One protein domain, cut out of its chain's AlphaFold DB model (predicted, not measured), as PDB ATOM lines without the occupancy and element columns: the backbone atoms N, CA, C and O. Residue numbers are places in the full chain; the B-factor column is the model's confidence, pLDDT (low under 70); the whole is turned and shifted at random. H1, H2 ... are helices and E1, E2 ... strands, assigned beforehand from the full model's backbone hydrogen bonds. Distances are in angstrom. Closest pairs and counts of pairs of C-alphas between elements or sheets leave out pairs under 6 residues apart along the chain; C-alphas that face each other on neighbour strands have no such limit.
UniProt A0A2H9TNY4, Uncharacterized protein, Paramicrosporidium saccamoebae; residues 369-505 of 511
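This is residues 369 to 505 of the 511 residues of an uncharacterized protein of Paramicrosporidium saccamoebae (UniProt A0A2H9TNY4). The long helix H3 runs through the middle of the domain, with a small three-stranded sheet at one end of the longest axis and the helices H4, H5 and H6 with the long loop of residues 450 to 479 toward the other. H2 leads from the sheet to H3 and packs on it at a steep angle, while H1 only grazes the sheet. The printed part has 137 residues, with six named helices and three named strands in the order E1, H1, E2, E3, H2, H3, H4, H5, H6; the sheet's order is E1, E2, E3, mixed, and the class is mostly helix. The whole is compact, with a radius of gyration of the C-alphas of 14.6 A and spans of 43 by 30 by 25 A.

E1 is residues 378 to 380, beginning at C-alpha 378 (206.095, 205.230, 245.367). H1 is residues 383 to 389, E2 residues 402 to 405 and E3 residues 409 to 412. H2, residues 413 to 427, is 21.0 A long. H3, residues 433 to 449, is 24.9 A long and begins at C-alpha 433 (217.792, 209.908, 221.120). H4 is residues 480 to 488, 12.2 A long, and H5 is residues 491 to 494. H6, residues 497 to 504, is 10.6 A long and ends at C-alpha 504 (210.200, 191.231, 222.528).

E1 and E2 are parallel, with N 404 and O 379 2.9 A apart; with H1 they form a strand-helix-strand unit, two parallel neighbour strands with a helix between, and its crossover is right-handed. E2 and E3 are an antiparallel hairpin, with N 403 and O 411 2.8 A apart. H2 grazes the sheet with residues 413 to 416. H2 and H3 touch at a steep tilt of 55 degrees, opposite ways, closest at the C-alphas of Ala 421 and Leu 439, 5.6 A. H1 is close to H3 but not clearly touching it, closest at the C-alphas of Leu 387 and Leu 438, 6.9 A. H3 touches H6 with residues 443 to 447 alone, closest at the C-alphas of Leu 446 and Val 504, 6.2 A. H3 and H4 are near each other, with 8 pairs of C-alphas within 10 A. H5 and H6 meet only through their link. Each O i to N i+4 pair is within hydrogen-bond range in H1, H2, H4 and H6, and 10 of 13 in H3; H5 is too short for such a pair.

The C-alphas farthest apart, those of Gly 407 and Asn 464, are 45.1 A apart. The printed part has no cut. The links from H1 to E2, 12 residues, and from H3 to H4, 30 residues, are long. The mean pLDDT of the printed part is 83.6; it is under 70 at residues 389 to 394, residue 408 and residues 462 to 465.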
ATOM      1  N   GLY A 369     220.211 189.328 236.026       86.12
ATOM      2  CA  GLY A 369     220.174 190.589 235.300       86.12
ATOM      3  C   GLY A 369     219.842 191.785 236.192       86.12
ATOM      4  O   GLY A 369     219.878 191.714 237.422       86.12
ATOM      5  N   PRO A 370     219.492 192.931 235.592       88.56
ATOM      6  CA  PRO A 370     219.447 194.194 236.316       88.56
ATOM      7  C   PRO A 370     218.150 194.379 237.123       88.56
ATOM      8  O   PRO A 370     217.907 195.459 237.652       88.56
ATOM      9  N   LEU A 371     217.280 193.370 237.203       89.25
ATOM     10  CA  LEU A 371     215.993 193.471 237.888       89.25
ATOM     11  C   LEU A 371     216.171 193.424 239.408       89.25
ATOM     12  O   LEU A 371     216.861 192.561 239.948       89.25
ATOM     13  N   MET A 372     215.491 194.322 240.118       89.50
ATOM     14  CA  MET A 372     215.499 194.346 241.579       89.50
ATOM     15  C   MET A 372     214.138 194.727 242.150       89.50
ATOM     16  O   MET A 372     213.368 195.450 241.522       89.50
ATOM     17  N   VAL A 373     213.864 194.283 243.372       86.62
ATOM     18  CA  VAL A 373     212.863 194.921 244.227       86.62
ATOM     19  C   VAL A 373     213.534 196.136 244.858       86.62
ATOM     20  O   VAL A 373     214.640 196.030 245.375       86.62
ATOM     21  N   ASP A 374     212.893 197.291 244.779       84.75
ATOM     22  CA  ASP A 374     213.389 198.553 245.315       84.75
ATOM     23  C   ASP A 374     212.690 198.890 246.645       84.75
ATOM     24  O   ASP A 374     211.587 198.414 246.948       84.75
ATOM     25  N   GLY A 375     213.370 199.667 247.486       78.38
ATOM     26  CA  GLY A 375     212.833 200.155 248.754       78.38
ATOM     27  C   GLY A 375     211.805 201.267 248.553       78.38
ATOM     28  O   GLY A 375     210.867 201.391 249.341       78.38
ATOM     29  N   VAL A 376     211.931 202.048 247.476       77.50
ATOM     30  CA  VAL A 376     211.028 203.167 247.184       77.50
ATOM     31  C   VAL A 376     209.858 202.707 246.319       77.50
ATOM     32  O   VAL A 376     209.898 202.770 245.098       77.50
ATOM     33  N   ARG A 377     208.750 202.296 246.947       70.25
ATOM     34  CA  ARG A 377     207.565 201.825 246.197       70.25
ATOM     35  C   ARG A 377     206.853 202.897 245.405       70.25
ATOM     36  O   ARG A 377     206.179 202.569 244.436       70.25
ATOM     37  N   SER A 378     206.889 204.130 245.892       77.12
ATOM     38  CA  SER A 378     206.095 205.230 245.367       77.12
ATOM     39  C   SER A 378     206.997 206.368 244.945       77.12
ATOM     40  O   SER A 378     207.649 206.972 245.795       77.12
ATOM     41  N   LEU A 379     206.987 206.684 243.655       75.25
ATOM     42  CA  LEU A 379     207.623 207.888 243.135       75.25
ATOM     43  C   LEU A 379     206.540 208.901 242.774       75.25
ATOM     44  O   LEU A 379     205.602 208.585 242.040       75.25
ATOM     45  N   TYR A 380     206.676 210.113 243.301       79.75
ATOM     46  CA  TYR A 380     205.945 211.273 242.809       79.75
ATOM     47  C   TYR A 380     206.817 211.904 241.738       79.75
ATOM     48  O   TYR A 380     207.827 212.526 242.050       79.75
ATOM     49  N   CYS A 381     206.470 211.652 240.487       75.19
ATOM     50  CA  CYS A 381     207.187 212.189 239.344       75.19
ATOM     51  C   CYS A 381     206.207 212.352 238.192       75.19
ATOM     52  O   CYS A 381     205.217 211.622 238.078       75.19
ATOM     53  N   THR A 382     206.486 213.317 237.331       81.25
ATOM     54  CA  THR A 382     205.860 213.366 236.018       81.25
ATOM     55  C   THR A 382     206.340 212.182 235.181       81.25
ATOM     56  O   THR A 382     207.365 211.552 235.455       81.25
ATOM     57  N   VAL A 383     205.595 211.863 234.125       74.94
ATOM     58  CA  VAL A 383     206.021 210.839 233.166       74.94
ATOM     59  C   VAL A 383     207.384 211.190 232.565       74.94
ATOM     60  O   VAL A 383     208.217 210.304 232.413       74.94
ATOM     61  N   ASP A 384     207.628 212.462 232.251       76.38
ATOM     62  CA  ASP A 384     208.884 212.891 231.636       76.38
ATOM     63  C   ASP A 384     210.069 212.748 232.605       76.38
ATOM     64  O   ASP A 384     211.081 212.162 232.232       76.38
ATOM     65  N   GLU A 385     209.912 213.138 233.876       77.44
ATOM     66  CA  GLU A 385     210.931 212.911 234.918       77.44
ATOM     67  C   GLU A 385     211.253 211.424 235.103       77.44
ATOM     68  O   GLU A 385     212.411 211.043 235.282       77.44
ATOM     69  N   PHE A 386     210.237 210.559 235.036       74.69
ATOM     70  CA  PHE A 386     210.442 209.114 235.087       74.69
ATOM     71  C   PHE A 386     211.247 208.606 233.884       74.69
ATOM     72  O   PHE A 386     212.154 207.788 234.047       74.69
ATOM     73  N   LEU A 387     210.938 209.085 232.677       72.50
ATOM     74  CA  LEU A 387     211.677 208.718 231.469       72.50
ATOM     75  C   LEU A 387     213.126 209.212 231.506       72.50
ATOM     76  O   LEU A 387     214.015 208.491 231.057       72.50
ATOM     77  N   ASP A 388     213.370 210.385 232.086       73.12
ATOM     78  CA  ASP A 388     214.715 210.924 232.284       73.12
ATOM     79  C   ASP A 388     215.499 210.125 233.340       73.12
ATOM     80  O   ASP A 388     216.684 209.830 233.149       73.12
ATOM     81  N   MET A 389     214.836 209.684 234.416       69.38
ATOM     82  CA  MET A 389     215.430 208.791 235.420       69.38
ATOM     83  C   MET A 389     215.893 207.466 234.798       69.38
ATOM     84  O   MET A 389     216.928 206.932 235.191       69.38
ATOM     85  N   LEU A 390     215.176 206.962 233.789       66.81
ATOM     86  CA  LEU A 390     215.486 205.725 233.062       66.81
ATOM     87  C   LEU A 390     216.638 205.848 232.045       66.81
ATOM     88  O   LEU A 390     216.751 205.025 231.135       66.81
ATOM     89  N   SER A 391     217.511 206.849 232.186       67.50
ATOM     90  CA  SER A 391     218.692 207.033 231.335       67.50
ATOM     91  C   SER A 391     219.587 205.779 231.236       67.50
ATOM     92  O   SER A 391     219.566 204.898 232.097       67.50
ATOM     93  N   TRP A 392     220.459 205.733 230.215       61.50
ATOM     94  CA  TRP A 392     221.436 204.651 229.960       61.50
ATOM     95  C   TRP A 392     222.309 204.248 231.161       61.50
ATOM     96  O   TRP A 392     222.946 203.200 231.134       61.50
ATOM     97  N   SER A 393     222.378 205.091 232.193       60.53
ATOM     98  CA  SER A 393     223.237 204.918 233.364       60.53
ATOM     99  C   SER A 393     222.654 204.025 234.463       60.53
ATOM    100  O   SER A 393     223.391 203.632 235.375       60.53
ATOM    101  N   LEU A 394     221.359 203.688 234.414       68.31
ATOM    102  CA  LEU A 394     220.769 202.849 235.452       68.31
ATOM    103  C   LEU A 394     221.368 201.446 235.415       68.31
ATOM    104  O   LEU A 394     221.225 200.716 234.441       68.31
ATOM    105  N   ARG A 395     221.998 201.037 236.517       75.44
ATOM    106  CA  ARG A 395     222.503 199.665 236.684       75.44
ATOM    107  C   ARG A 395     221.410 198.673 237.072       75.44
ATOM    108  O   ARG A 395     221.590 197.476 236.880       75.44
ATOM    109  N   LYS A 396     220.306 199.157 237.652       82.88
ATOM    110  CA  LYS A 396     219.221 198.326 238.179       82.88
ATOM    111  C   LYS A 396     217.848 198.898 237.824       82.88
ATOM    112  O   LYS A 396     217.692 200.115 237.745       82.88
ATOM    113  N   PHE A 397     216.866 198.018 237.638       85.62
ATOM    114  CA  PHE A 397     215.494 198.339 237.246       85.62
ATOM    115  C   PHE A 397     214.501 197.796 238.280       85.62
ATOM    116  O   PHE A 397     214.489 196.586 238.535       85.62
ATOM    117  N   PRO A 398     213.663 198.662 238.874       84.81
ATOM    118  CA  PRO A 398     212.719 198.256 239.904       84.81
ATOM    119  C   PRO A 398     211.501 197.522 239.327       84.81
ATOM    120  O   PRO A 398     210.819 198.030 238.438       84.81
ATOM    121  N   ILE A 399     211.165 196.354 239.880       86.62
ATOM    122  CA  ILE A 399     209.998 195.543 239.462       86.62
ATOM    123  C   ILE A 399     208.724 195.814 240.278       86.62
ATOM    124  O   ILE A 399     207.624 195.416 239.893       86.62
ATOM    125  N   ASN A 400     208.857 196.479 241.422       83.19
ATOM    126  CA  ASN A 400     207.788 196.696 242.399       83.19
ATOM    127  C   ASN A 400     207.328 198.161 242.500       83.19
ATOM    128  O   ASN A 400     206.394 198.450 243.256       83.19
ATOM    129  N   ASN A 401     207.955 199.074 241.755       83.19
ATOM    130  CA  ASN A 401     207.678 200.501 241.877       83.19
ATOM    131  C   ASN A 401     206.381 200.912 241.175       83.19
ATOM    132  O   ASN A 401     206.024 200.448 240.085       83.19
ATOM    133  N   VAL A 402     205.695 201.850 241.817       81.06
ATOM    134  CA  VAL A 402     204.442 202.471 241.411       81.06
ATOM    135  C   VAL A 402     204.673 203.980 241.365       81.06
ATOM    136  O   VAL A 402     205.054 204.587 242.358       81.06
ATOM    137  N   GLY A 403     204.460 204.606 240.216       77.38
ATOM    138  CA  GLY A 403     204.459 206.062 240.118       77.38
ATOM    139  C   GLY A 403     203.064 206.621 240.391       77.38
ATOM    140  O   GLY A 403     202.059 205.992 240.045       77.38
ATOM    141  N   TYR A 404     203.005 207.790 241.021       75.69
ATOM    142  CA  TYR A 404     201.788 208.581 241.182       75.69
ATOM    143  C   TYR A 404     201.856 209.761 240.222       75.69
ATOM    144  O   TYR A 404     202.679 210.655 240.407       75.69
ATOM    145  N   PHE A 405     200.986 209.748 239.216       75.31
ATOM    146  CA  PHE A 405     200.953 210.758 238.161       75.31
ATOM    147  C   PHE A 405     199.733 211.651 238.353       75.31
ATOM    148  O   PHE A 405     198.658 211.176 238.739       75.31
ATOM    149  N   GLU A 406     199.897 212.949 238.109       71.44
ATOM    150  CA  GLU A 406     198.794 213.904 238.196       71.44
ATOM    151  C   GLU A 406     197.641 213.471 237.274       71.44
ATOM    152  O   GLU A 406     197.833 213.244 236.083       71.44
ATOM    153  N   GLY A 407     196.436 213.317 237.834       72.25
ATOM    154  CA  GLY A 407     195.214 212.983 237.088       72.25
ATOM    155  C   GLY A 407     194.937 211.492 236.845       72.25
ATOM    156  O   GLY A 407     193.768 211.125 236.769       72.25
ATOM    157  N   ASP A 408     195.959 210.629 236.818       68.25
ATOM    158  CA  ASP A 408     195.828 209.212 236.404       68.25
ATOM    159  C   ASP A 408     195.944 208.191 237.553       68.25
ATOM    160  O   ASP A 408     195.764 206.983 237.365       68.25
ATOM    161  N   GLY A 409     196.229 208.663 238.768       80.50
ATOM    162  CA  GLY A 409     196.377 207.813 239.946       80.50
ATOM    163  C   GLY A 409     197.692 207.030 239.972       80.50
ATOM    164  O   GLY A 409     198.693 207.403 239.360       80.50
ATOM    165  N   SER A 410     197.714 205.956 240.762       82.94
ATOM    166  CA  SER A 410     198.911 205.142 240.975       82.94
ATOM    167  C   SER A 410     199.027 204.052 239.914       82.94
ATOM    168  O   SER A 410     198.104 203.248 239.753       82.94
ATOM    169  N   ARG A 411     200.166 203.966 239.232       86.19
ATOM    170  CA  ARG A 411     200.401 202.996 238.154       86.19
ATOM    171  C   ARG A 411     201.796 202.394 238.272       86.19
ATOM    172  O   ARG A 411     202.725 203.078 238.689       86.19
ATOM    173  N   ARG A 412     201.978 201.118 237.921       86.31
ATOM    174  CA  ARG A 412     203.317 200.507 237.970       86.31
ATOM    175  C   ARG A 412     204.220 201.121 236.915       86.31
ATOM    176  O   ARG A 412     203.813 201.282 235.766       86.31
ATOM    177  N   LEU A 413     205.463 201.387 237.297       85.00
ATOM    178  CA  LEU A 413     206.446 202.011 236.413       85.00
ATOM    179  C   LEU A 413     206.706 201.171 235.157       85.00
ATOM    180  O   LEU A 413     206.748 201.708 234.054       85.00
ATOM    181  N   GLN A 414     206.782 199.847 235.305       88.06
ATOM    182  CA  GLN A 414     206.888 198.908 234.184       88.06
ATOM    183  C   GLN A 414     205.729 199.030 233.178       88.06
ATOM    184  O   GLN A 414     205.959 199.021 231.971       88.06
ATOM    185  N   ASP A 415     204.490 199.188 233.660       90.31
ATOM    186  CA  ASP A 415     203.298 199.222 232.808       90.31
ATOM    187  C   ASP A 415     203.272 200.527 232.007       90.31
ATOM    188  O   ASP A 415     203.019 200.522 230.803       90.31
ATOM    189  N   ILE A 416     203.631 201.634 232.661       87.50
ATOM    190  CA  ILE A 416     203.790 202.947 232.028       87.50
ATOM    191  C   ILE A 416     204.871 202.886 230.963       87.50
ATOM    192  O   ILE A 416     204.645 203.294 229.830       87.50
ATOM    193  N   HIS A 417     206.029 202.316 231.285       87.69
ATOM    194  CA  HIS A 417     207.126 202.201 230.336       87.69
ATOM    195  C   HIS A 417     206.702 201.431 229.076       87.69
ATOM    196  O   HIS A 417     206.861 201.917 227.952       87.69
ATOM    197  N   ILE A 418     206.085 200.261 229.257       92.25
ATOM    198  CA  ILE A 418     205.585 199.436 228.154       92.25
ATOM    199  C   ILE A 418     204.523 200.191 227.340       92.25
ATOM    200  O   ILE A 418     204.521 200.124 226.108       92.25
ATOM    201  N   GLU A 419     203.623 200.929 227.989       91.44
ATOM    202  CA  GLU A 419     202.607 201.728 227.305       91.44
ATOM    203  C   GLU A 419     203.181 202.903 226.522       91.44
ATOM    204  O   GLU A 419     202.754 203.130 225.391       91.44
ATOM    205  N   HIS A 420     204.166 203.612 227.068       88.56
ATOM    206  CA  HIS A 420     204.848 204.695 226.370       88.56
ATOM    207  C   HIS A 420     205.612 204.177 225.155       88.56
ATOM    208  O   HIS A 420     205.492 204.752 224.071       88.56
ATOM    209  N   ALA A 421     206.320 203.052 225.295       91.19
ATOM    210  CA  ALA A 421     206.949 202.372 224.167       91.19
ATOM    211  C   ALA A 421     205.902 201.986 223.107       91.19
ATOM    212  O   ALA A 421     206.070 202.281 221.924       91.19
ATOM    213  N   ARG A 422     204.764 201.414 223.522       93.56
ATOM    214  CA  ARG A 422     203.652 201.043 222.629       93.56
ATOM    215  C   ARG A 422     203.035 202.249 221.918       93.56
ATOM    216  O   ARG A 422     202.766 202.174 220.718       93.56
ATOM    217  N   ALA A 423     202.785 203.345 222.630       90.19
ATOM    218  CA  ALA A 423     202.220 204.569 222.072       90.19
ATOM    219  C   ALA A 423     203.180 205.191 221.053       90.19
ATOM    220  O   ALA A 423     202.766 205.583 219.959       90.19
ATOM    221  N   TYR A 424     204.473 205.198 221.377       88.19
ATOM    222  CA  TYR A 424     205.514 205.678 220.486       88.19
ATOM    223  C   TYR A 424     205.599 204.834 219.205       88.19
ATOM    224  O   TYR A 424     205.520 205.391 218.109       88.19
ATOM    225  N   ILE A 425     205.620 203.503 219.331       89.38
ATOM    226  CA  ILE A 425     205.586 202.563 218.202       89.38
ATOM    227  C   ILE A 425     204.390 202.834 217.278       89.38
ATOM    228  O   ILE A 425     204.546 202.916 216.059       89.38
ATOM    229  N   ARG A 426     203.193 203.011 217.854       89.81
ATOM    230  CA  ARG A 426     201.960 203.287 217.095       89.81
ATOM    231  C   ARG A 426     201.997 204.629 216.374       89.81
ATOM    232  O   ARG A 426     201.445 204.734 215.283       89.81
ATOM    233  N   SER A 427     202.630 205.638 216.971       89.06
ATOM    234  CA  SER A 427     202.699 206.982 216.392       89.06
ATOM    235  C   SER A 427     203.490 207.033 215.082       89.06
ATOM    236  O   SER A 427     203.260 207.932 214.279       89.06
ATOM    237  N   GLY A 428     204.425 206.096 214.873       80.25
ATOM    238  CA  GLY A 428     205.272 206.040 213.680       80.25
ATOM    239  C   GLY A 428     206.163 207.271 213.472       80.25
ATOM    240  O   GLY A 428     206.655 207.469 212.365       80.25
ATOM    241  N   ARG A 429     206.337 208.115 214.499       80.38
ATOM    242  CA  ARG A 429     207.170 209.324 214.433       80.38
ATOM    243  C   ARG A 429     208.654 208.961 214.340       80.38
ATOM    244  O   ARG A 429     209.063 207.906 214.820       80.38
ATOM    245  N   GLU A 430     209.461 209.862 213.779       75.88
ATOM    246  CA  GLU A 430     210.922 209.722 213.766       75.88
ATOM    247  C   GLU A 430     211.500 209.585 215.185       75.88
ATOM    248  O   GLU A 430     210.954 210.111 216.163       75.88
ATOM    249  N   CYS A 431     212.602 208.839 215.301       72.50
ATOM    250  CA  CYS A 431     213.185 208.452 216.583       72.50
ATOM    251  C   CYS A 431     214.426 209.246 216.951       72.50
ATOM    252  O   CYS A 431     215.549 208.914 216.555       72.50
ATOM    253  N   TYR A 432     214.183 210.268 217.770       76.06
ATOM    254  CA  TYR A 432     215.188 211.032 218.501       76.06
ATOM    255  C   TYR A 432     215.800 210.213 219.650       76.06
ATOM    256  O   TYR A 432     215.195 209.256 220.141       76.06
ATOM    257  N   THR A 433     216.975 210.628 220.127       71.06
ATOM    258  CA  THR A 433     217.792 209.908 221.120       71.06
ATOM    259  C   THR A 433     217.011 209.487 222.372       71.06
ATOM    260  O   THR A 433     217.004 208.303 222.702       71.06
ATOM    261  N   ASN A 434     216.249 210.386 223.008       70.06
ATOM    262  CA  ASN A 434     215.489 210.058 224.231       70.06
ATOM    263  C   ASN A 434     214.392 209.004 223.995       70.06
ATOM    264  O   ASN A 434     214.074 208.214 224.881       70.06
ATOM    265  N   LYS A 435     213.815 208.944 222.788       79.25
ATOM    266  CA  LYS A 435     212.815 207.918 222.451       79.25
ATOM    267  C   LYS A 435     213.461 206.561 222.154       79.25
ATOM    268  O   LYS A 435     212.829 205.538 222.400       79.25
ATOM    269  N   ARG A 436     214.733 206.528 221.735       79.81
ATOM    270  CA  ARG A 436     215.516 205.280 221.647       79.81
ATOM    271  C   ARG A 436     215.801 204.703 223.027       79.81
ATOM    272  O   ARG A 436     215.652 203.499 223.196       79.81
ATOM    273  N   VAL A 437     216.144 205.553 224.001       79.62
ATOM    274  CA  VAL A 437     216.326 205.147 225.409       79.62
ATOM    275  C   VAL A 437     215.091 204.411 225.902       79.62
ATOM    276  O   VAL A 437     215.200 203.253 226.298       79.62
ATOM    277  N   LEU A 438     213.919 205.045 225.785       84.50
ATOM    278  CA  LEU A 438     212.620 204.462 226.128       84.50
ATOM    279  C   LEU A 438     212.402 203.096 225.452       84.50
ATOM    280  O   LEU A 438     212.014 202.134 226.100       84.50
ATOM    281  N   LEU A 439     212.644 202.978 224.143       87.38
ATOM    282  CA  LEU A 439     212.418 201.710 223.442       87.38
ATOM    283  C   LEU A 439     213.350 200.585 223.907       87.38
ATOM    284  O   LEU A 439     212.897 199.450 224.040       87.38
ATOM    285  N   ILE A 440     214.628 200.889 224.143       87.06
ATOM    286  CA  ILE A 440     215.627 199.890 224.539       87.06
ATOM    287  C   ILE A 440     215.435 199.481 226.001       87.06
ATOM    288  O   ILE A 440     215.432 198.297 226.323       87.06
ATOM    289  N   THR A 441     215.220 200.443 226.894       87.12
ATOM    290  CA  THR A 441     214.961 200.160 228.315       87.12
ATOM    291  C   THR A 441     213.630 199.438 228.532       87.12
ATOM    292  O   THR A 441     213.537 198.593 229.424       87.12
ATOM    293  N   ALA A 442     212.627 199.651 227.671       91.00
ATOM    294  CA  ALA A 442     211.389 198.875 227.696       91.00
ATOM    295  C   ALA A 442     211.622 197.369 227.487       91.00
ATOM    296  O   ALA A 442     210.830 196.572 227.991       91.00
ATOM    297  N   TRP A 443     212.693 196.951 226.797       92.62
ATOM    298  CA  TRP A 443     212.999 195.529 226.605       92.62
ATOM    299  C   TRP A 443     213.140 194.788 227.928       92.62
ATOM    300  O   TRP A 443     212.632 193.681 228.051       92.62
ATOM    301  N   ILE A 444     213.743 195.417 228.937       92.69
ATOM    302  CA  ILE A 444     213.939 194.814 230.259       92.69
ATOM    303  C   ILE A 444     212.592 194.430 230.880       92.69
ATOM    304  O   ILE A 444     212.401 193.296 231.321       92.69
ATOM    305  N   TYR A 445     211.624 195.349 230.846       93.25
ATOM    306  CA  TYR A 445     210.282 195.103 231.374       93.25
ATOM    307  C   TYR A 445     209.460 194.160 230.493       93.25
ATOM    308  O   TYR A 445     208.696 193.353 231.013       93.25
ATOM    309  N   LEU A 446     209.631 194.206 229.170       95.12
ATOM    310  CA  LEU A 446     208.975 193.268 228.256       95.12
ATOM    311  C   LEU A 446     209.434 191.828 228.499       95.12
ATOM    312  O   LEU A 446     208.591 190.938 228.607       95.12
ATOM    313  N   LEU A 447     210.743 191.617 228.665       94.31
ATOM    314  CA  LEU A 447     211.319 190.329 229.044       94.31
ATOM    315  C   LEU A 447     210.764 189.852 230.391       94.31
ATOM    316  O   LEU A 447     210.296 188.718 230.494       94.31
ATOM    317  N   ALA A 448     210.733 190.734 231.394       91.38
ATOM    318  CA  ALA A 448     210.223 190.414 232.726       91.38
ATOM    319  C   ALA A 448     208.736 190.044 232.753       91.38
ATOM    320  O   ALA A 448     208.299 189.155 233.494       91.38
ATOM    321  N   GLU A 449     207.944 190.714 231.924       91.81
ATOM    322  CA  GLU A 449     206.508 190.494 231.825       91.81
ATOM    323  C   GLU A 449     206.133 189.374 230.845       91.81
ATOM    324  O   GLU A 449     204.986 188.924 230.857       91.81
ATOM    325  N   GLY A 450     207.079 188.892 230.031       92.88
ATOM    326  CA  GLY A 450     206.801 187.975 228.925       92.88
ATOM    327  C   GLY A 450     205.894 188.611 227.866       92.88
ATOM    328  O   GLY A 450     205.057 187.930 227.273       92.88
ATOM    329  N   GLN A 451     206.007 189.928 227.679       95.31
ATOM    330  CA  GLN A 451     205.218 190.700 226.724       95.31
ATOM    331  C   GLN A 451     206.032 191.015 225.471       95.31
ATOM    332  O   GLN A 451     207.253 191.135 225.510       95.31
ATOM    333  N   LYS A 452     205.327 191.214 224.357       95.88
ATOM    334  CA  LYS A 452     205.904 191.666 223.090       95.88
ATOM    335  C   LYS A 452     205.249 192.965 222.637       95.88
ATOM    336  O   LYS A 452     204.128 193.276 223.043       95.88
ATOM    337  N   LEU A 453     205.934 193.727 221.792       94.88
ATOM    338  CA  LEU A 453     205.405 194.888 221.070       94.88
ATOM    339  C   LEU A 453     205.748 194.760 219.581       94.88
ATOM    340  O   LEU A 453     206.491 193.873 219.196       94.88
ATOM    341  N   ASN A 454     205.193 195.617 218.725       91.56
ATOM    342  CA  ASN A 454     205.519 195.618 217.297       91.56
ATOM    343  C   ASN A 454     206.751 196.506 217.048       91.56
ATOM    344  O   ASN A 454     206.628 197.703 216.793       91.56
ATOM    345  N   PHE A 455     207.949 195.938 217.154       88.81
ATOM    346  CA  PHE A 455     209.192 196.662 216.879       88.81
ATOM    347  C   PHE A 455     209.624 196.572 215.407       88.81
ATOM    348  O   PHE A 455     210.673 197.112 215.052       88.81
ATOM    349  N   GLY A 456     208.825 195.950 214.531       84.12
ATOM    350  CA  GLY A 456     209.203 195.655 213.146       84.12
ATOM    351  C   GLY A 456     209.724 196.867 212.367       84.12
ATOM    352  O   GLY A 456     210.744 196.774 211.689       84.12
ATOM    353  N   LYS A 457     209.093 198.038 212.533       80.25
ATOM    354  CA  LYS A 457     209.514 199.296 211.882       80.25
ATOM    355  C   LYS A 457     210.813 199.889 212.431       80.25
ATOM    356  O   LYS A 457     211.449 200.697 211.764       80.25
ATOM    357  N   PHE A 458     211.188 199.523 213.652       76.81
ATOM    358  CA  PHE A 458     212.367 200.045 214.338       76.81
ATOM    359  C   PHE A 458     213.598 199.169 214.092       76.81
ATOM    360  O   PHE A 458     214.716 199.680 214.113       76.81
ATOM    361  N   PHE A 459     213.387 197.889 213.779       76.38
ATOM    362  CA  PHE A 459     214.412 196.922 213.395       76.38
ATOM    363  C   PHE A 459     214.581 196.846 211.871       76.38
ATOM    364  O   PHE A 459     214.273 195.833 211.243       76.38
ATOM    365  N   THR A 460     215.078 197.926 211.265       72.19
ATOM    366  CA  THR A 460     215.160 198.068 209.799       72.19
ATOM    367  C   THR A 460     216.230 197.185 209.145       72.19
ATOM    368  O   THR A 460     216.058 196.780 208.002       72.19
ATOM    369  N   GLU A 461     217.313 196.847 209.857       71.06
ATOM    370  CA  GLU A 461     218.459 196.083 209.320       71.06
ATOM    371  C   GLU A 461     218.931 194.989 210.296       71.06
ATOM    372  O   GLU A 461     220.110 194.854 210.605       71.06
ATOM    373  N   PHE A 462     217.992 194.206 210.835       68.81
ATOM    374  CA  PHE A 462     218.316 193.121 211.779       68.81
ATOM    375  C   PHE A 462     218.682 191.788 211.124       68.81
ATOM    376  O   PHE A 462     219.089 190.855 211.820       68.81
ATOM    377  N   GLN A 463     218.495 191.663 209.809       60.00
ATOM    378  CA  GLN A 463     218.719 190.405 209.106       60.00
ATOM    379  C   GLN A 463     220.214 190.057 209.175       60.00
ATOM    380  O   GLN A 463     221.039 190.706 208.539       60.00
ATOM    381  N   ASN A 464     220.542 189.032 209.969       64.06
ATOM    382  CA  ASN A 464     221.881 188.466 210.193       64.06
ATOM    383  C   ASN A 464     222.795 189.199 211.196       64.06
ATOM    384  O   ASN A 464     223.988 188.890 211.268       64.06
ATOM    385  N   ALA A 465     222.276 190.124 212.007       68.31
ATOM    386  CA  ALA A 465     223.078 190.758 213.054       68.31
ATOM    387  C   ALA A 465     223.298 189.796 214.242       68.31
ATOM    388  O   ALA A 465     222.455 189.677 215.128       68.31
ATOM    389  N   GLN A 466     224.449 189.118 214.260       82.56
ATOM    390  CA  GLN A 466     224.972 188.408 215.442       82.56
ATOM    391  C   GLN A 466     225.667 189.365 216.429       82.56
ATOM    392  O   GLN A 466     225.882 189.032 217.588       82.56
ATOM    393  N   ASP A 467     226.011 190.563 215.958       87.19
ATOM    394  CA  ASP A 467     226.849 191.537 216.647       87.19
ATOM    395  C   ASP A 467     226.043 192.800 216.971       87.19
ATOM    396  O   ASP A 467     225.517 193.465 216.072       87.19
ATOM    397  N   TRP A 468     225.973 193.135 218.261       89.06
ATOM    398  CA  TRP A 468     225.279 194.313 218.779       89.06
ATOM    399  C   TRP A 468     225.812 195.630 218.205       89.06
ATOM    400  O   TRP A 468     225.036 196.565 218.029       89.06
ATOM    401  N   SER A 469     227.093 195.714 217.841       88.88
ATOM    402  CA  SER A 469     227.678 196.934 217.263       88.88
ATOM    403  C   SER A 469     227.162 197.251 215.854       88.88
ATOM    404  O   SER A 469     227.235 198.394 215.405       88.88
ATOM    405  N   LYS A 470     226.605 196.252 215.158       89.00
ATOM    406  CA  LYS A 470     226.051 196.375 213.798       89.00
ATOM    407  C   LYS A 470     224.542 196.584 213.795       89.00
ATOM    408  O   LYS A 470     223.948 196.798 212.740       89.00
ATOM    409  N   VAL A 471     223.918 196.506 214.966       87.38
ATOM    410  CA  VAL A 471     222.483 196.682 215.120       87.38
ATOM    411  C   VAL A 471     222.101 198.122 214.799       87.38
ATOM    412  O   VAL A 471     222.638 199.068 215.379       87.38
ATOM    413  N   ARG A 472     221.121 198.281 213.904       86.00
ATOM    414  CA  ARG A 472     220.461 199.564 213.667       86.00
ATOM    415  C   ARG A 472     219.071 199.597 214.274       86.00
ATOM    416  O   ARG A 472     218.253 198.715 214.016       86.00
ATOM    417  N   ILE A 473     218.801 200.660 215.021       82.88
ATOM    418  CA  ILE A 473     217.481 200.979 215.560       82.88
ATOM    419  C   ILE A 473     217.076 202.333 214.997       82.88
ATOM    420  O   ILE A 473     217.773 203.331 215.180       82.88
ATOM    421  N   CYS A 474     215.947 202.369 214.287       82.50
ATOM    422  CA  CYS A 474     215.478 203.565 213.570       82.50
ATOM    423  C   CYS A 474     216.500 204.069 212.530       82.50
ATOM    424  O   CYS A 474     216.772 205.266 212.442       82.50
ATOM    425  N   GLY A 475     217.142 203.152 211.799       81.81
ATOM    426  CA  GLY A 475     218.135 203.474 210.763       81.81
ATOM    427  C   GLY A 475     219.519 203.913 211.269       81.81
ATOM    428  O   GLY A 475     220.452 204.031 210.475       81.81
ATOM    429  N   SER A 476     219.702 204.109 212.577       84.94
ATOM    430  CA  SER A 476     220.985 204.502 213.179       84.94
ATOM    431  C   SER A 476     221.631 203.345 213.933       84.94
ATOM    432  O   SER A 476     220.922 202.562 214.560       84.94
ATOM    433  N   LEU A 477     222.964 203.260 213.898       87.31
ATOM    434  CA  LEU A 477     223.724 202.317 214.724       87.31
ATOM    435  C   LEU A 477     223.534 202.616 216.214       87.31
ATOM    436  O   LEU A 477     223.271 203.761 216.596       87.31
ATOM    437  N   LEU A 478     223.688 201.585 217.047       86.38
ATOM    438  CA  LEU A 478     223.725 201.761 218.495       86.38
ATOM    439  C   LEU A 478     224.923 202.622 218.901       86.38
ATOM    440  O   LEU A 478     226.057 202.379 218.493       86.38
ATOM    441  N   GLU A 479     224.660 203.629 219.725       86.00
ATOM    442  CA  GLU A 479     225.704 204.485 220.284       86.00
ATOM    443  C   GLU A 479     226.526 203.698 221.329       86.00
ATOM    444  O   GLU A 479     225.980 202.805 221.985       86.00
ATOM    445  N   PRO A 480     227.810 204.032 221.562       87.81
ATOM    446  CA  PRO A 480     228.660 203.310 222.518       87.81
ATOM    447  C   PRO A 480     228.065 203.199 223.928       87.81
ATOM    448  O   PRO A 480     228.175 202.160 224.571       87.81
ATOM    449  N   GLN A 481     227.370 204.243 224.380       84.00
ATOM    450  CA  GLN A 481     226.663 204.254 225.664       84.00
ATOM    451  C   GLN A 481     225.542 203.210 225.747       84.00
ATOM    452  O   GLN A 481     225.321 202.630 226.805       84.00
ATOM    453  N   VAL A 482     224.876 202.918 224.627       84.38
ATOM    454  CA  VAL A 482     223.853 201.870 224.548       84.38
ATOM    455  C   VAL A 482     224.495 200.497 224.620       84.38
ATOM    456  O   VAL A 482     224.015 199.643 225.353       84.38
ATOM    457  N   LEU A 483     225.586 200.282 223.883       88.00
ATOM    458  CA  LEU A 483     226.322 199.018 223.924       88.00
ATOM    459  C   LEU A 483     226.820 198.722 225.342       88.00
ATOM    460  O   LEU A 483     226.624 197.616 225.842       88.00
ATOM    461  N   HIS A 484     227.363 199.737 226.015       87.25
ATOM    462  CA  HIS A 484     227.774 199.635 227.410       87.25
ATOM    463  C   HIS A 484     226.597 199.355 228.356       87.25
ATOM    464  O   HIS A 484     226.719 198.548 229.277       87.25
ATOM    465  N   ALA A 485     225.437 199.977 228.129       86.75
ATOM    466  CA  ALA A 485     224.234 199.704 228.908       86.75
ATOM    467  C   ALA A 485     223.741 198.258 228.707       86.75
ATOM    468  O   ALA A 485     223.467 197.564 229.680       86.75
ATOM    469  N   LEU A 486     223.707 197.756 227.466       89.38
ATOM    470  CA  LEU A 486     223.336 196.368 227.162       89.38
ATOM    471  C   LEU A 486     224.273 195.354 227.830       89.38
ATOM    472  O   LEU A 486     223.805 194.316 228.295       89.38
ATOM    473  N   GLU A 487     225.567 195.660 227.899       89.12
ATOM    474  CA  GLU A 487     226.555 194.868 228.635       89.12
ATOM    475  C   GLU A 487     226.332 194.948 230.150       89.12
ATOM    476  O   GLU A 487     226.263 193.918 230.816       89.12
ATOM    477  N   THR A 488     226.114 196.152 230.688       87.44
ATOM    478  CA  THR A 488     225.803 196.382 232.112       87.44
ATOM    479  C   THR A 488     224.553 195.615 232.545       87.44
ATOM    480  O   THR A 488     224.500 195.054 233.636       87.44
ATOM    481  N   TRP A 489     223.546 195.542 231.676       90.56
ATOM    482  CA  TRP A 489     222.311 194.789 231.893       90.56
ATOM    483  C   TRP A 489     222.437 193.315 231.515       90.56
ATOM    484  O   TRP A 489     221.443 192.593 231.542       90.56
ATOM    485  N   SER A 490     223.629 192.867 231.118       91.88
ATOM    486  CA  SER A 490     223.919 191.515 230.637       91.88
ATOM    487  C   SER A 490     223.057 191.060 229.449       91.88
ATOM    488  O   SER A 490     223.058 189.885 229.101       91.88
ATOM    489  N   ILE A 491     222.338 191.955 228.764       92.81
ATOM    490  CA  ILE A 491     221.527 191.592 227.593       92.81
ATOM    491  C   ILE A 491     222.430 191.040 226.490       92.81
ATOM    492  O   ILE A 491     222.115 189.999 225.921       92.81
ATOM    493  N   SER A 492     223.570 191.684 226.228       92.00
ATOM    494  CA  SER A 492     224.505 191.240 225.186       92.00
ATOM    495  C   SER A 492     225.245 189.942 225.524       92.00
ATOM    496  O   SER A 492     225.730 189.264 224.622       92.00
ATOM    497  N   VAL A 493     225.295 189.578 226.808       89.62
ATOM    498  CA  VAL A 493     225.908 188.338 227.306       89.62
ATOM    499  C   VAL A 493     224.966 187.146 227.137       89.62
ATOM    500  O   VAL A 493     225.415 186.038 226.844       89.62
ATOM    501  N   PHE A 494     223.661 187.357 227.320       93.56
ATOM    502  CA  PHE A 494     222.670 186.285 227.242       93.56
ATOM    503  C   PHE A 494     222.017 186.180 225.864       93.56
ATOM    504  O   PHE A 494     221.707 185.075 225.428       93.56
ATOM    505  N   PHE A 495     221.823 187.284 225.151       94.69
ATOM    506  CA  PHE A 495     221.036 187.291 223.923       94.69
ATOM    507  C   PHE A 495     221.829 187.860 222.754       94.69
ATOM    508  O   PHE A 495     222.463 188.915 222.841       94.69
ATOM    509  N   THR A 496     221.729 187.188 221.613       92.38
ATOM    510  CA  THR A 496     222.004 187.831 220.330       92.38
ATOM    511  C   THR A 496     220.901 188.852 220.022       92.38
ATOM    512  O   THR A 496     219.787 188.751 220.555       92.38
ATOM    513  N   PRO A 497     221.149 189.815 219.120       91.50
ATOM    514  CA  PRO A 497     220.110 190.743 218.693       91.50
ATOM    515  C   PRO A 497     218.845 190.027 218.181       91.50
ATOM    516  O   PRO A 497     217.726 190.378 218.562       91.50
ATOM    517  N   MET A 498     219.007 188.996 217.346       90.81
ATOM    518  CA  MET A 498     217.879 188.240 216.783       90.81
ATOM    519  C   MET A 498     217.039 187.545 217.858       90.81
ATOM    520  O   MET A 498     215.811 187.563 217.792       90.81
ATOM    521  N   GLU A 499     217.688 186.963 218.859       93.19
ATOM    522  CA  GLU A 499     217.010 186.298 219.972       93.19
ATOM    523  C   GLU A 499     216.267 187.289 220.860       93.19
ATOM    524  O   GLU A 499     215.122 187.032 221.228       93.19
ATOM    525  N   LEU A 500     216.869 188.449 221.154       93.56
ATOM    526  CA  LEU A 500     216.157 189.490 221.889       93.56
ATOM    527  C   LEU A 500     214.900 189.909 221.125       93.56
ATOM    528  O   LEU A 500     213.818 189.973 221.705       93.56
ATOM    529  N   ARG A 501     215.021 190.126 219.811       91.12
ATOM    530  CA  ARG A 501     213.882 190.449 218.951       91.12
ATOM    531  C   ARG A 501     212.816 189.352 218.995       91.12
ATOM    532  O   ARG A 501     211.646 189.672 219.161       91.12
ATOM    533  N   GLN A 502     213.194 188.075 218.942       92.25
ATOM    534  CA  GLN A 502     212.255 186.962 219.113       92.25
ATOM    535  C   GLN A 502     211.504 187.029 220.447       92.25
ATOM    536  O   GLN A 502     210.326 186.667 220.500       92.25
ATOM    537  N   LEU A 503     212.153 187.490 221.516       94.25
ATOM    538  CA  LEU A 503     211.542 187.610 222.835       94.25
ATOM    539  C   LEU A 503     210.619 188.826 222.973       94.25
ATOM    540  O   LEU A 503     209.623 188.707 223.680       94.25
ATOM    541  N   VAL A 504     210.899 189.947 222.295       94.31
ATOM    542  CA  VAL A 504     210.200 191.231 222.528       94.31
ATOM    543  C   VAL A 504     209.376 191.761 221.345       94.31
ATOM    544  O   VAL A 504     208.569 192.667 221.546       94.31
ATOM    545  N   ASP A 505     209.542 191.232 220.128       91.94
ATOM    546  CA  ASP A 505     208.878 191.708 218.903       91.94
ATOM    547  C   ASP A 505     207.798 190.731 218.406       91.94
ATOM    548  O   ASP A 505     208.067 189.552 218.171       91.94
TER     549      ASP A 505